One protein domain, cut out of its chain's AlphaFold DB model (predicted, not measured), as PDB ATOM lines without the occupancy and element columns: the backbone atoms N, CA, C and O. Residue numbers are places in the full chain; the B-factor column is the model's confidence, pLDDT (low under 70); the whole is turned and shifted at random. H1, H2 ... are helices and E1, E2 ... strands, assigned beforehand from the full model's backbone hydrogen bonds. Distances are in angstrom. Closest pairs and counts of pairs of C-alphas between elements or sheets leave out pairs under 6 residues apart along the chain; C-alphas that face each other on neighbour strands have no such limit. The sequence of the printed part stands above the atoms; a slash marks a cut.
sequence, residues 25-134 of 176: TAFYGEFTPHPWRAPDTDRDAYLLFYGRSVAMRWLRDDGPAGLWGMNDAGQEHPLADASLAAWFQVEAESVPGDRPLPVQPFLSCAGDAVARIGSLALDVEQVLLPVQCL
ATOM      1  N   THR A  25     115.729 161.778 110.107       97.06
ATOM      2  CA  THR A  25     115.821 163.002 110.906       97.06
ATOM      3  C   THR A  25     114.520 163.793 110.817       97.06
ATOM      4  O   THR A  25     113.912 163.856 109.747       97.06
ATOM      5  N   ALA A  26     114.096 164.389 111.927       96.31
ATOM      6  CA  ALA A  26     112.986 165.329 111.988       96.31
ATOM      7  C   ALA A  26     113.382 166.569 112.789       96.31
ATOM      8  O   ALA A  26     113.990 166.467 113.854       96.31
ATOM      9  N   PHE A  27     113.000 167.730 112.271       95.56
ATOM     10  CA  PHE A  27     113.286 169.036 112.842       95.56
ATOM     11  C   PHE A  27     112.007 169.622 113.428       95.56
ATOM     12  O   PHE A  27     111.024 169.797 112.705       95.56
ATOM     13  N   TYR A  28     112.042 169.954 114.714       93.94
ATOM     14  CA  TYR A  28     110.933 170.558 115.441       93.94
ATOM     15  C   TYR A  28     111.317 171.952 115.935       93.94
ATOM     16  O   TYR A  28     112.441 172.167 116.400       93.94
ATOM     17  N   GLY A  29     110.376 172.885 115.848       93.94
ATOM     18  CA  GLY A  29     110.506 174.240 116.369       93.94
ATOM     19  C   GLY A  29     109.688 175.254 115.578       93.94
ATOM     20  O   GLY A  29     108.833 174.898 114.764       93.94
ATOM     21  N   GLU A  30     109.955 176.536 115.801       94.19
ATOM     22  CA  GLU A  30     109.254 177.605 115.092       94.19
ATOM     23  C   GLU A  30     109.792 177.750 113.665       94.19
ATOM     24  O   GLU A  30     110.947 178.128 113.438       94.19
ATOM     25  N   PHE A  31     108.935 177.469 112.684       91.88
ATOM     26  CA  PHE A  31     109.289 177.515 111.274       91.88
ATOM     27  C   PHE A  31     108.579 178.651 110.539       91.88
ATOM     28  O   PHE A  31     107.352 178.721 110.496       91.88
ATOM     29  N   THR A  32     109.361 179.527 109.908       91.94
ATOM     30  CA  THR A  32     108.857 180.613 109.059       91.94
ATOM     31  C   THR A  32     109.279 180.369 107.609       91.94
ATOM     32  O   THR A  32     110.464 180.515 107.294       91.94
ATOM     33  N   PRO A  33     108.350 180.017 106.701       89.88
ATOM     34  CA  PRO A  33     108.651 179.891 105.277       89.88
ATOM     35  C   PRO A  33     109.196 181.198 104.695       89.88
ATOM     36  O   PRO A  33     108.743 182.289 105.050       89.88
ATOM     37  N   HIS A  34     110.149 181.103 103.766       88.44
ATOM     38  CA  HIS A  34     110.692 182.297 103.117       88.44
ATOM     39  C   HIS A  34     109.616 183.025 102.291       88.44
ATOM     40  O   HIS A  34     108.890 182.379 101.537       88.44
ATOM     41  N   PRO A  35     109.547 184.371 102.326       84.25
ATOM     42  CA  PRO A  35     108.468 185.131 101.686       84.25
ATOM     43  C   PRO A  35     108.496 185.079 100.150       84.25
ATOM     44  O   PRO A  35     107.490 185.341  99.500       84.25
ATOM     45  N   TRP A  36     109.644 184.744  99.553       81.44
ATOM     46  CA  TRP A  36     109.790 184.561  98.103       81.44
ATOM     47  C   TRP A  36     109.384 183.162  97.626       81.44
ATOM     48  O   TRP A  36     109.450 182.880  96.426       81.44
ATOM     49  N   ARG A  37     108.998 182.262  98.535       76.69
ATOM     50  CA  ARG A  37     108.489 180.944  98.174       76.69
ATOM     51  C   ARG A  37     107.015 181.071  97.816       76.69
ATOM     52  O   ARG A  37     106.206 181.493  98.637       76.69
ATOM     53  N   ALA A  38     106.662 180.706  96.585       68.12
ATOM     54  CA  ALA A  38     105.258 180.592  96.221       68.12
ATOM     55  C   ALA A  38     104.593 179.512  97.103       68.12
ATOM     56  O   ALA A  38     105.222 178.478  97.340       68.12
ATOM     57  N   PRO A  39     103.346 179.720  97.567       62.31
ATOM     58  CA  PRO A  39     102.630 178.732  98.378       62.31
ATOM     59  C   PRO A  39     102.416 177.393  97.652       62.31
ATOM     60  O   PRO A  39     102.231 176.381  98.309       62.31
ATOM     61  N   ASP A  40     102.504 177.389  96.318       61.56
ATOM     62  CA  ASP A  40     102.326 176.223  95.445       61.56
ATOM     63  C   ASP A  40     103.636 175.861  94.718       61.56
ATOM     64  O   ASP A  40     103.669 175.572  93.525       61.56
ATOM     65  N   THR A  41     104.781 176.034  95.389       67.31
ATOM     66  CA  THR A  41     106.062 175.715  94.753       67.31
ATOM     67  C   THR A  41     106.209 174.201  94.617       67.31
ATOM     68  O   THR A  41     106.174 173.483  95.613       67.31
ATOM     69  N   ASP A  42     106.479 173.732  93.398       66.44
ATOM     70  CA  ASP A  42     106.699 172.308  93.111       66.44
ATOM     71  C   ASP A  42     107.850 171.690  93.914       66.44
ATOM     72  O   ASP A  42     107.972 170.481  93.962       66.44
ATOM     73  N   ARG A  43     108.749 172.484  94.509       76.69
ATOM     74  CA  ARG A  43     109.894 171.965  95.269       76.69
ATOM     75  C   ARG A  43     109.555 171.851  96.746       76.69
ATOM     76  O   ARG A  43     109.890 172.743  97.515       76.69
ATOM     77  N   ASP A  44     108.936 170.770  97.168       88.38
ATOM     78  CA  ASP A  44     108.784 170.432  98.587       88.38
ATOM     79  C   ASP A  44     110.124 170.018  99.248       88.38
ATOM     80  O   ASP A  44     111.207 170.094  98.647       88.38
ATOM     81  N   ALA A  45     110.066 169.624 100.524       92.06
ATOM     82  CA  ALA A  45     111.225 169.124 101.260       92.06
ATOM     83  C   ALA A  45     111.880 167.918 100.569       92.06
ATOM     84  O   ALA A  45     113.112 167.875 100.459       92.06
ATOM     85  N   TYR A  46     111.072 166.996 100.038       94.25
ATOM     86  CA  TYR A  46     111.545 165.821  99.313       94.25
ATOM     87  C   TYR A  46     112.389 166.218  98.105       94.25
ATOM     88  O   TYR A  46     113.538 165.791  97.988       94.25
ATOM     89  N   LEU A  47     111.884 167.088  97.231       93.75
ATOM     90  CA  LEU A  47     112.569 167.461  95.995       93.75
ATOM     91  C   LEU A  47     113.832 168.289  96.237       93.75
ATOM     92  O   LEU A  47     114.807 168.157  95.489       93.75
ATOM     93  N   LEU A  48     113.861 169.118  97.282       94.12
ATOM     94  CA  LEU A  48     115.078 169.835  97.668       94.12
ATOM     95  C   LEU A  48     116.167 168.893  98.187       94.12
ATOM     96  O   LEU A  48     117.329 169.027  97.787       94.12
ATOM     97  N   PHE A  49     115.795 167.944  99.045       96.25
ATOM     98  CA  PHE A  49     116.715 166.946  99.580       96.25
ATOM     99  C   PHE A  49     117.203 165.990  98.486       96.25
ATOM    100  O   PHE A  49     118.407 165.756  98.348       96.25
ATOM    101  N   TYR A  50     116.282 165.483  97.663       94.75
ATOM    102  CA  TYR A  50     116.572 164.617  96.524       94.75
ATOM    103  C   TYR A  50     117.508 165.319  95.540       94.75
ATOM    104  O   TYR A  50     118.574 164.796  95.222       94.75
ATOM    105  N   GLY A  51     117.183 166.549  95.128       93.81
ATOM    106  CA  GLY A  51     117.995 167.307  94.178       93.81
ATOM    107  C   GLY A  51     119.416 167.569  94.678       93.81
ATOM    108  O   GLY A  51     120.372 167.489  93.903       93.81
ATOM    109  N   ARG A  52     119.591 167.837  95.979       94.25
ATOM    110  CA  ARG A  52     120.927 167.960  96.575       94.25
ATOM    111  C   ARG A  52     121.650 166.615  96.642       94.25
ATOM    112  O   ARG A  52     122.835 166.560  96.321       94.25
ATOM    113  N   SER A  53     120.952 165.553  97.027       94.00
ATOM    114  CA  SER A  53     121.516 164.203  97.070       94.00
ATOM    115  C   SER A  53     122.013 163.765  95.691       94.00
ATOM    116  O   SER A  53     123.125 163.248  95.595       94.00
ATOM    117  N   VAL A  54     121.268 164.077  94.623       93.06
ATOM    118  CA  VAL A  54     121.697 163.859  93.232       93.06
ATOM    119  C   VAL A  54     122.930 164.687  92.890       93.06
ATOM    120  O   VAL A  54     123.927 164.156  92.398       93.06
ATOM    121  N   ALA A  55     122.907 165.990  93.189       92.31
ATOM    122  CA  ALA A  55     124.026 166.884  92.888       92.31
ATOM    123  C   ALA A  55     125.343 166.430  93.544       92.31
ATOM    124  O   ALA A  55     126.415 166.591  92.961       92.31
ATOM    125  N   MET A  56     125.259 165.830  94.733       92.06
ATOM    126  CA  MET A  56     126.408 165.308  95.475       92.06
ATOM    127  C   MET A  56     126.726 163.835  95.169       92.06
ATOM    128  O   MET A  56     127.686 163.299  95.725       92.06
ATOM    129  N   ARG A  57     125.949 163.185  94.288       90.94
ATOM    130  CA  ARG A  57     126.009 161.742  93.983       90.94
ATOM    131  C   ARG A  57     125.896 160.861  95.230       90.94
ATOM    132  O   ARG A  57     126.575 159.844  95.356       90.94
ATOM    133  N   TRP A  58     125.058 161.279  96.172       91.56
ATOM    134  CA  TRP A  58     124.779 160.546  97.403       91.56
ATOM    135  C   TRP A  58     123.684 159.496  97.239       91.56
ATOM    136  O   TRP A  58     123.588 158.620  98.096       91.56
ATOM    137  N   LEU A  59     122.903 159.522  96.155       90.38
ATOM    138  CA  LEU A  59     121.918 158.473  95.904       90.38
ATOM    139  C   LEU A  59     122.553 157.229  95.284       90.38
ATOM    140  O   LEU A  59     123.448 157.315  94.442       90.38
ATOM    141  N   ARG A  60     122.039 156.064  95.682       85.88
ATOM    142  CA  ARG A  60     122.385 154.750  95.118       85.88
ATOM    143  C   ARG A  60     122.259 154.719  93.592       85.88
ATOM    144  O   ARG A  60     123.128 154.167  92.920       85.88
ATOM    145  N   ASP A  61     121.208 155.335  93.061       80.38
ATOM    146  CA  ASP A  61     120.887 155.289  91.631       80.38
ATOM    147  C   ASP A  61     121.849 156.133  90.773       80.38
ATOM    148  O   ASP A  61     121.952 155.922  89.564       80.38
ATOM    149  N   ASP A  62     122.628 157.026  91.393       77.75
ATOM    150  CA  ASP A  62     123.551 157.932  90.698       77.75
ATOM    151  C   ASP A  62     124.968 157.357  90.516       77.75
ATOM    152  O   ASP A  62     125.841 158.005  89.915       77.75
ATOM    153  N   GLY A  63     125.222 156.141  91.020       67.69
ATOM    154  CA  GLY A  63     126.452 155.391  90.769       67.69
ATOM    155  C   GLY A  63     126.939 154.509  91.929       67.69
ATOM    156  O   GLY A  63     126.383 154.507  93.025       67.69
ATOM    157  N   PRO A  64     128.059 153.783  91.732       66.75
ATOM    158  CA  PRO A  64     128.574 152.786  92.684       66.75
ATOM    159  C   PRO A  64     129.068 153.368  94.022       66.75
ATOM    160  O   PRO A  64     129.453 152.615  94.911       66.75
ATOM    161  N   ALA A  65     129.079 154.694  94.170       71.62
ATOM    162  CA  ALA A  65     129.525 155.405  95.366       71.62
ATOM    163  C   ALA A  65     128.378 156.053  96.165       71.62
ATOM    164  O   ALA A  65     128.663 156.765  97.126       71.62
ATOM    165  N   GLY A  66     127.113 155.803  95.797       84.31
ATOM    166  CA  GLY A  66     125.956 156.287  96.552       84.31
ATOM    167  C   GLY A  66     126.032 155.904  98.034       84.31
ATOM    168  O   GLY A  66     126.573 154.848  98.385       84.31
ATOM    169  N   LEU A  67     125.535 156.803  98.883       87.50
ATOM    170  CA  LEU A  67     125.523 156.699 100.342       87.50
ATOM    171  C   LEU A  67     124.188 156.158 100.869       87.50
ATOM    172  O   LEU A  67     124.175 155.484 101.900       87.50
ATOM    173  N   TRP A  68     123.079 156.460 100.189       91.69
ATOM    174  CA  TRP A  68     121.738 156.035 100.592       91.69
ATOM    175  C   TRP A  68     120.764 155.912  99.414       91.69
ATOM    176  O   TRP A  68     120.982 156.465  98.338       91.69
ATOM    177  N   GLY A  69     119.661 155.196  99.620       91.50
ATOM    178  CA  GLY A  69     118.462 155.274  98.781       91.50
ATOM    179  C   GLY A  69     117.489 156.314  99.337       91.50
ATOM    180  O   GLY A  69     117.356 156.435 100.553       91.50
ATOM    181  N   MET A  70     116.821 157.082  98.476       92.50
ATOM    182  CA  MET A  70     115.760 157.986  98.933       92.50
ATOM    183  C   MET A  70     114.527 157.163  99.315       92.50
ATOM    184  O   MET A  70     114.179 156.240  98.583       92.50
ATOM    185  N   ASN A  71     113.884 157.485 100.440       91.56
ATOM    186  CA  ASN A  71     112.625 156.853 100.826       91.56
ATOM    187  C   ASN A  71     111.494 157.883 100.798       91.56
ATOM    188  O   ASN A  71     110.735 157.914  99.836       91.56
ATOM    189  N   ASP A  72     111.439 158.768 101.792       93.50
ATOM    190  CA  ASP A  72     110.360 159.749 101.904       93.50
ATOM    191  C   ASP A  72     110.808 160.985 102.695       93.50
ATOM    192  O   ASP A  72     111.827 160.955 103.393       93.50
ATOM    193  N   ALA A  73     110.092 162.093 102.552       95.25
ATOM    194  CA  ALA A  73     110.344 163.338 103.269       95.25
ATOM    195  C   ALA A  73     109.125 164.258 103.194       95.25
ATOM    196  O   ALA A  73     108.397 164.266 102.204       95.25
ATOM    197  N   GLY A  74     108.946 165.114 104.197       92.00
ATOM    198  CA  GLY A  74     107.797 166.013 104.227       92.00
ATOM    199  C   GLY A  74     107.905 167.122 105.259       92.00
ATOM    200  O   GLY A  74     108.821 167.152 106.075       92.00
ATOM    201  N   GLN A  75     106.952 168.051 105.201       90.31
ATOM    202  CA  GLN A  75     106.759 169.120 106.193       90.31
ATOM    203  C   GLN A  75     105.580 168.829 107.131       90.31
ATOM    204  O   GLN A  75     105.417 169.486 108.148       90.31
ATOM    205  N   GLU A  76     104.790 167.806 106.808       85.00
ATOM    206  CA  GLU A  76     103.683 167.315 107.616       85.00
ATOM    207  C   GLU A  76     103.880 165.818 107.845       85.00
ATOM    208  O   GLU A  76     104.418 165.110 106.989       85.00
ATOM    209  N   HIS A  77     103.459 165.325 109.006       75.06
ATOM    210  CA  HIS A  77     103.441 163.897 109.288       75.06
ATOM    211  C   HIS A  77     102.255 163.573 110.209       75.06
ATOM    212  O   HIS A  77     102.113 164.230 111.239       75.06
ATOM    213  N   PRO A  78     101.422 162.552 109.909       75.19
ATOM    214  CA  PRO A  78     100.196 162.272 110.670       75.19
ATOM    215  C   PRO A  78     100.397 162.015 112.170       75.19
ATOM    216  O   PRO A  78      99.460 162.141 112.951       75.19
ATOM    217  N   LEU A  79     101.604 161.600 112.560       75.56
ATOM    218  CA  LEU A  79     101.973 161.291 113.946       75.56
ATOM    219  C   LEU A  79     102.818 162.384 114.617       75.56
ATOM    220  O   LEU A  79     103.250 162.185 115.749       75.56
ATOM    221  N   ALA A  80     103.126 163.477 113.918       76.69
ATOM    222  CA  ALA A  80     103.978 164.531 114.453       76.69
ATOM    223  C   ALA A  80     103.171 165.637 115.139       76.69
ATOM    224  O   ALA A  80     101.993 165.845 114.852       76.69
ATOM    225  N   ASP A  81     103.833 166.337 116.056       76.25
ATOM    226  CA  ASP A  81     103.292 167.528 116.708       76.25
ATOM    227  C   ASP A  81     103.211 168.713 115.725       76.25
ATOM    228  O   ASP A  81     103.883 168.734 114.689       76.25
ATOM    229  N   ALA A  82     102.429 169.733 116.075       76.81
ATOM    230  CA  ALA A  82     102.245 170.963 115.309       76.81
ATOM    231  C   ALA A  82     103.541 171.779 115.117       76.81
ATOM    232  O   ALA A  82     103.564 172.698 114.304       76.81
ATOM    233  N   SER A  83     104.609 171.458 115.854       88.94
ATOM    234  CA  SER A  83     105.931 172.090 115.756       88.94
ATOM    235  C   SER A  83     106.867 171.429 114.739       88.94
ATOM    236  O   SER A  83     108.011 171.858 114.600       88.94
ATOM    237  N   LEU A  84     106.438 170.378 114.033       93.06
ATOM    238  CA  LEU A  84     107.254 169.752 112.994       93.06
ATOM    239  C   LEU A  84     107.486 170.725 111.828       93.06
ATOM    240  O   LEU A  84     106.549 171.144 111.154       93.06
ATOM    241  N   ALA A  85     108.753 171.029 111.552       92.88
ATOM    242  CA  ALA A  85     109.152 171.855 110.419       92.88
ATOM    243  C   ALA A  85     109.386 171.015 109.156       92.88
ATOM    244  O   ALA A  85     108.928 171.368 108.067       92.88
ATOM    245  N   ALA A  86     110.130 169.914 109.297       95.19
ATOM    246  CA  ALA A  86     110.386 168.953 108.229       95.19
ATOM    247  C   ALA A  86     110.948 167.636 108.770       95.19
ATOM    248  O   ALA A  86     111.568 167.600 109.833       95.19
ATOM    249  N   TRP A  87     110.810 166.570 107.994       96.50
ATOM    250  CA  TRP A  87     111.420 165.271 108.250       96.50
ATOM    251  C   TRP A  87     111.929 164.631 106.961       96.50
ATOM    252  O   TRP A  87     111.445 164.926 105.866       96.50
ATOM    253  N   PHE A  88     112.920 163.754 107.102       97.38
ATOM    254  CA  PHE A  88     113.594 163.084 105.996       97.38
ATOM    255  C   PHE A  88     113.922 161.649 106.381       97.38
ATOM    256  O   PHE A  88     114.461 161.396 107.460       97.38
ATOM    257  N   GLN A  89     113.656 160.724 105.467       95.88
ATOM    258  CA  GLN A  89     113.913 159.304 105.617       95.88
ATOM    259  C   GLN A  89     114.700 158.786 104.417       95.88
ATOM    260  O   GLN A  89     114.301 158.948 103.262       95.88
ATOM    261  N   VAL A  90     115.809 158.106 104.693       95.12
ATOM    262  CA  VAL A  90     116.629 157.462 103.668       95.12
ATOM    263  C   VAL A  90     116.975 156.034 104.062       95.12
ATOM    264  O   VAL A  90     117.072 155.677 105.238       95.12
ATOM    265  N   GLU A  91     117.193 155.205 103.055       91.75
ATOM    266  CA  GLU A  91     117.703 153.853 103.208       91.75
ATOM    267  C   GLU A  91     119.227 153.881 103.258       91.75
ATOM    268  O   GLU A  91     119.890 154.092 102.240       91.75
ATOM    269  N   ALA A  92     119.798 153.638 104.430       85.69
ATOM    270  CA  ALA A  92     121.225 153.410 104.547       85.69
ATOM    271  C   ALA A  92     121.601 152.078 103.896       85.69
ATOM    272  O   ALA A  92     120.910 151.061 104.022       85.69
ATOM    273  N   GLU A  93     122.744 152.075 103.229       78.56
ATOM    274  CA  GLU A  93     123.386 150.851 102.771       78.56
ATOM    275  C   GLU A  93     124.329 150.293 103.829       78.56
ATOM    276  O   GLU A  93     124.788 151.023 104.711       78.56
ATOM    277  N   SER A  94     124.648 149.002 103.719       73.31
ATOM    278  CA  SER A  94     125.729 148.408 104.502       73.31
ATOM    279  C   SER A  94     127.023 149.190 104.275       73.31
ATOM    280  O   SER A  94     127.549 149.270 103.159       73.31
ATOM    281  N   VAL A  95     127.507 149.825 105.342       71.50
ATOM    282  CA  VAL A  95     128.746 150.596 105.320       71.50
ATOM    283  C   VAL A  95     129.886 149.652 105.687       71.50
ATOM    284  O   VAL A  95     129.807 148.987 106.721       71.50
ATOM    285  N   PRO A  96     130.959 149.578 104.879       71.81
ATOM    286  CA  PRO A  96     132.133 148.793 105.236       71.81
ATOM    287  C   PRO A  96     132.662 149.186 106.619       71.81
ATOM    288  O   PRO A  96     132.682 150.367 106.953       71.81
ATOM    289  N   GLY A  97     133.103 148.213 107.419       67.94
ATOM    290  CA  GLY A  97     133.459 148.429 108.831       67.94
ATOM    291  C   GLY A  97     134.613 149.413 109.082       67.94
ATOM    292  O   GLY A  97     134.863 149.801 110.222       67.94
ATOM    293  N   ASP A  98     135.325 149.850 108.045       70.69
ATOM    294  CA  ASP A  98     136.335 150.906 108.116       70.69
ATOM    295  C   ASP A  98     135.744 152.324 108.003       70.69
ATOM    296  O   ASP A  98     136.397 153.290 108.404       70.69
ATOM    297  N   ARG A  99     134.495 152.464 107.544       74.88
ATOM    298  CA  ARG A  99     133.815 153.742 107.316       74.88
ATOM    299  C   ARG A  99     132.692 153.994 108.334       74.88
ATOM    300  O   ARG A  99     132.015 153.064 108.765       74.88
ATOM    301  N   PRO A 100     132.485 155.253 108.761       79.00
ATOM    302  CA  PRO A 100     131.341 155.608 109.595       79.00
ATOM    303  C   PRO A 100     130.047 155.644 108.769       79.00
ATOM    304  O   PRO A 100     130.089 155.864 107.557       79.00
ATOM    305  N   LEU A 101     128.891 155.513 109.435       84.12
ATOM    306  CA  LEU A 101     127.604 155.866 108.822       84.12
ATOM    307  C   LEU A 101     127.669 157.304 108.272       84.12
ATOM    308  O   LEU A 101     128.237 158.177 108.939       84.12
ATOM    309  N   PRO A 102     127.065 157.594 107.105       88.81
ATOM    310  CA  PRO A 102     127.101 158.915 106.481       88.81
ATOM    311  C   PRO A 102     126.124 159.901 107.149       88.81
ATOM    312  O   PRO A 102     125.399 160.632 106.476       88.81
ATOM    313  N   VAL A 103     126.126 159.949 108.486       90.44
ATOM    314  CA  VAL A 103     125.240 160.793 109.300       90.44
ATOM    315  C   VAL A 103     125.469 162.268 108.994       90.44
ATOM    316  O   VAL A 103     124.520 162.994 108.739       90.44
ATOM    317  N   GLN A 104     126.724 162.725 108.956       92.12
ATOM    318  CA  GLN A 104     127.015 164.142 108.728       92.12
ATOM    319  C   GLN A 104     126.580 164.624 107.328       92.12
ATOM    320  O   GLN A 104     125.912 165.661 107.262       92.12
ATOM    321  N   PRO A 105     126.849 163.891 106.226       93.25
ATOM    322  CA  PRO A 105     126.254 164.195 104.925       93.25
ATOM    323  C   PRO A 105     124.721 164.206 104.947       93.25
ATOM    324  O   PRO A 105     124.120 165.118 104.381       93.25
ATOM    325  N   PHE A 106     124.095 163.238 105.623       95.06
ATOM    326  CA  PHE A 106     122.640 163.135 105.734       95.06
ATOM    327  C   PHE A 106     122.029 164.360 106.432       95.06
ATOM    328  O   PHE A 106     121.188 165.042 105.843       95.06
ATOM    329  N   LEU A 107     122.513 164.698 107.630       96.12
ATOM    330  CA  LEU A 107     122.016 165.839 108.403       96.12
ATOM    331  C   LEU A 107     122.311 167.174 107.710       96.12
ATOM    332  O   LEU A 107     121.457 168.056 107.685       96.12
ATOM    333  N   SER A 108     123.474 167.313 107.063       95.69
ATOM    334  CA  SER A 108     123.794 168.525 106.290       95.69
ATOM    335  C   SER A 108     122.859 168.692 105.090       95.69
ATOM    336  O   SER A 108     122.427 169.799 104.788       95.69
ATOM    337  N   CYS A 109     122.531 167.594 104.399       96.81
ATOM    338  CA  CYS A 109     121.582 167.616 103.288       96.81
ATOM    339  C   CYS A 109     120.189 168.059 103.751       96.81
ATOM    340  O   CYS A 109     119.569 168.915 103.120       96.81
ATOM    341  N   ALA A 110     119.735 167.495 104.871       97.12
ATOM    342  CA  ALA A 110     118.445 167.782 105.476       97.12
ATOM    343  C   ALA A 110     118.352 169.235 105.962       97.12
ATOM    344  O   ALA A 110     117.437 169.955 105.562       97.12
ATOM    345  N   GLY A 111     119.346 169.709 106.717       95.94
ATOM    346  CA  GLY A 111     119.415 171.095 107.181       95.94
ATOM    347  C   GLY A 111     119.441 172.102 106.029       95.94
ATOM    348  O   GLY A 111     118.711 173.091 106.056       95.94
ATOM    349  N   ASP A 112     120.195 171.820 104.962       95.50
ATOM    350  CA  ASP A 112     120.222 172.680 103.773       95.50
ATOM    351  C   ASP A 112     118.892 172.676 103.006       95.50
ATOM    352  O   ASP A 112     118.518 173.693 102.413       95.50
ATOM    353  N   ALA A 113     118.165 171.555 102.995       95.12
ATOM    354  CA  ALA A 113     116.818 171.505 102.438       95.12
ATOM    355  C   ALA A 113     115.862 172.379 103.267       95.12
ATOM    356  O   ALA A 113     115.200 173.243 102.692       95.12
ATOM    357  N   VAL A 114     115.862 172.244 104.596       94.94
ATOM    358  CA  VAL A 114     115.039 173.063 105.507       94.94
ATOM    359  C   VAL A 114     115.344 174.552 105.353       94.94
ATOM    360  O   VAL A 114     114.428 175.346 105.138       94.94
ATOM    361  N   ALA A 115     116.625 174.932 105.347       94.19
ATOM    362  CA  ALA A 115     117.062 176.323 105.210       94.19
ATOM    363  C   ALA A 115     116.656 176.963 103.868       94.19
ATOM    364  O   ALA A 115     116.508 178.185 103.766       94.19
ATOM    365  N   ARG A 116     116.460 176.152 102.819       92.12
ATOM    366  CA  ARG A 116     115.940 176.604 101.516       92.12
ATOM    367  C   ARG A 116     114.421 176.753 101.488       92.12
ATOM    368  O   ARG A 116     113.905 177.437 100.602       92.12
ATOM    369  N   ILE A 117     113.704 176.104 102.401       92.00
ATOM    370  CA  ILE A 117     112.252 176.261 102.541       92.00
ATOM    371  C   ILE A 117     111.950 177.504 103.380       92.00
ATOM    372  O   ILE A 117     111.101 178.311 102.996       92.00
ATOM    373  N   GLY A 118     112.670 177.689 104.484       91.88
ATOM    374  CA  GLY A 118     112.412 178.767 105.430       91.88
ATOM    375  C   GLY A 118     113.501 178.921 106.480       91.88
ATOM    376  O   GLY A 118     114.569 178.315 106.403       91.88
ATOM    377  N   SER A 119     113.206 179.749 107.471       94.19
ATOM    378  CA  SER A 119     114.008 179.919 108.677       94.19
ATOM    379  C   SER A 119     113.411 179.087 109.806       94.19
ATOM    380  O   SER A 119     112.217 179.188 110.082       94.19
ATOM    381  N   LEU A 120     114.248 178.277 110.452       94.50
ATOM    382  CA  LEU A 120     113.872 177.434 111.581       94.50
ATOM    383  C   LEU A 120     114.582 177.919 112.847       94.50
ATOM    384  O   LEU A 120     115.814 177.927 112.890       94.50
ATOM    385  N   ALA A 121     113.817 178.274 113.877       95.06
ATOM    386  CA  ALA A 121     114.316 178.294 115.245       95.06
ATOM    387  C   ALA A 121     114.181 176.871 115.802       95.06
ATOM    388  O   ALA A 121     113.083 176.424 116.122       95.06
ATOM    389  N   LEU A 122     115.290 176.128 115.796       94.88
ATOM    390  CA  LEU A 122     115.313 174.709 116.142       94.88
ATOM    391  C   LEU A 122     115.200 174.518 117.657       94.88
ATOM    392  O   LEU A 122     116.090 174.947 118.391       94.88
ATOM    393  N   ASP A 123     114.174 173.791 118.088       93.00
ATOM    394  CA  ASP A 123     114.048 173.322 119.468       93.00
ATOM    395  C   ASP A 123     114.658 171.928 119.619       93.00
ATOM    396  O   ASP A 123     115.446 171.669 120.531       93.00
ATOM    397  N   VAL A 124     114.294 171.013 118.711       92.19
ATOM    398  CA  VAL A 124     114.697 169.604 118.770       92.19
ATOM    399  C   VAL A 124     114.974 169.062 117.374       92.19
ATOM    400  O   VAL A 124     114.172 169.219 116.456       92.19
ATOM    401  N   GLU A 125     116.083 168.337 117.242       93.19
ATOM    402  CA  GLU A 125     116.339 167.448 116.110       93.19
ATOM    403  C   GLU A 125     116.266 165.992 116.585       93.19
ATOM    404  O   GLU A 125     117.061 165.541 117.414       93.19
ATOM    405  N   GLN A 126     115.292 165.246 116.071       92.50
ATOM    406  CA  GLN A 126     115.154 163.819 116.335       92.50
ATOM    407  C   GLN A 126     115.905 163.042 115.263       92.50
ATOM    408  O   GLN A 126     115.531 163.109 114.099       92.50
ATOM    409  N   VAL A 127     116.895 162.237 115.654       93.81
ATOM    410  CA  VAL A 127     117.673 161.410 114.721       93.81
ATOM    411  C   VAL A 127     117.531 159.931 115.076       93.81
ATOM    412  O   VAL A 127     117.768 159.528 116.214       93.81
ATOM    413  N   LEU A 128     117.191 159.107 114.086       92.06
ATOM    414  CA  LEU A 128     117.226 157.648 114.175       92.06
ATOM    415  C   LEU A 128     118.314 157.122 113.241       92.06
ATOM    416  O   LEU A 128     118.315 157.414 112.045       92.06
ATOM    417  N   LEU A 129     119.228 156.324 113.795       89.94
ATOM    418  CA  LEU A 129     120.342 155.732 113.063       89.94
ATOM    419  C   LEU A 129     120.265 154.203 113.094       89.94
ATOM    420  O   LEU A 129     119.994 153.629 114.153       89.94
ATOM    421  N   PRO A 130     120.580 153.526 111.979       85.62
ATOM    422  CA  PRO A 130     120.543 152.078 111.904       85.62
ATOM    423  C   PRO A 130     121.859 151.502 112.454       85.62
ATOM    424  O   PRO A 130     122.729 151.026 111.726       85.62
ATOM    425  N   VAL A 131     122.043 151.599 113.772       77.50
ATOM    426  CA  VAL A 131     123.286 151.192 114.457       77.50
ATOM    427  C   VAL A 131     123.542 149.689 114.386       77.50
ATOM    428  O   VAL A 131     124.693 149.268 114.427       77.50
ATOM    429  N   GLN A 132     122.494 148.882 114.210       72.88
ATOM    430  CA  GLN A 132     122.588 147.434 114.000       72.88
ATOM    431  C   GLN A 132     123.354 147.051 112.724       72.88
ATOM    432  O   GLN A 132     123.769 145.908 112.568       72.88
ATOM    433  N   CYS A 133     123.550 148.004 111.818       65.62
ATOM    434  CA  CYS A 133     124.235 147.806 110.542       65.62
ATOM    435  C   CYS A 133     125.727 148.083 110.634       65.62
ATOM    436  O   CYS A 133     126.468 147.858 109.681       65.62
ATOM    437  N   LEU A 134     126.163 148.616 111.772       69.56
ATOM    438  CA  LEU A 134     127.565 148.761 112.086       69.56
ATOM    439  C   LEU A 134     128.059 147.413 112.604       69.56
ATOM    440  O   LEU A 134     127.785 147.042 113.746       69.56
TER     441      LEU A 134
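Overview. This is residues 25 to 134 of the 176 residues of an uncharacterized protein of Saccharopolyspora sp. ASAGF58 (UniProt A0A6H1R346). One twisted sheet of four strands is covered on one face by two helices, H1 and H2, making two layers. E1 and E4 run side by side and bend together, by 91 degrees at residue 30 and 89 degrees at residue 121. The printed part has 110 residues, with named elements in the order E1 H1 E2 E3 H2 E4, class mixed; the sheet's order is E2 E3 E1 E4, all antiparallel. It is compact, with a radius of gyration of the C-alphas of 14.4 A, yet elongated, spanning 43 by 25 by 21 A.

Arrangement. Start at E1, residues 25 to 33: its antiparallel neighbours are E4, residues 118 to 128, with N 28 and O 124 2.8 A apart, and E3, residues 84 to 93, with N 27 and O 86 2.8 A apart. H1, residues 45 to 55, is on the sheet at a height of 9.3 A, with its closest C-alphas to E2, residues 68 to 74, at Tyr 46 and Ala 73, 4.8 A. E2 and E3 form a hairpin, with N 89 and O 72 2.8 A apart. H2, residues 103 to 117, is on the same face as H1; the two touch at a steep tilt of 56 degrees, opposite ways, closest at the C-alphas of Leu 48 and Ala 113, 5.3 A. E1, H1, E2 and E3, H2, E4 are split strand-helix-strand units, same-way strands with another strand between them, E3 and E1 in turn; both crossovers are right-handed. In H1 and H2 every O i to N i+4 pair is within hydrogen-bond range.

Along the chain. Find C-alpha 25 at (115.821, 163.002, 110.906), where E1 begins. From first to last C-alpha E3 measures 26.9 A, H2 21.3 A and E4 23.4 A, ending at C-alpha 128, (117.226, 157.648, 114.175).

Size, cuts and confidence. The farthest C-alphas, Pro 35 and Gly 97, are 45.0 A apart. The printed part has no cut; the links E1 to H1 and H1 to E2 are long. Look for pLDDT under 70 at residues 38 to 42, 63 to 64, 97 and 133 to 134.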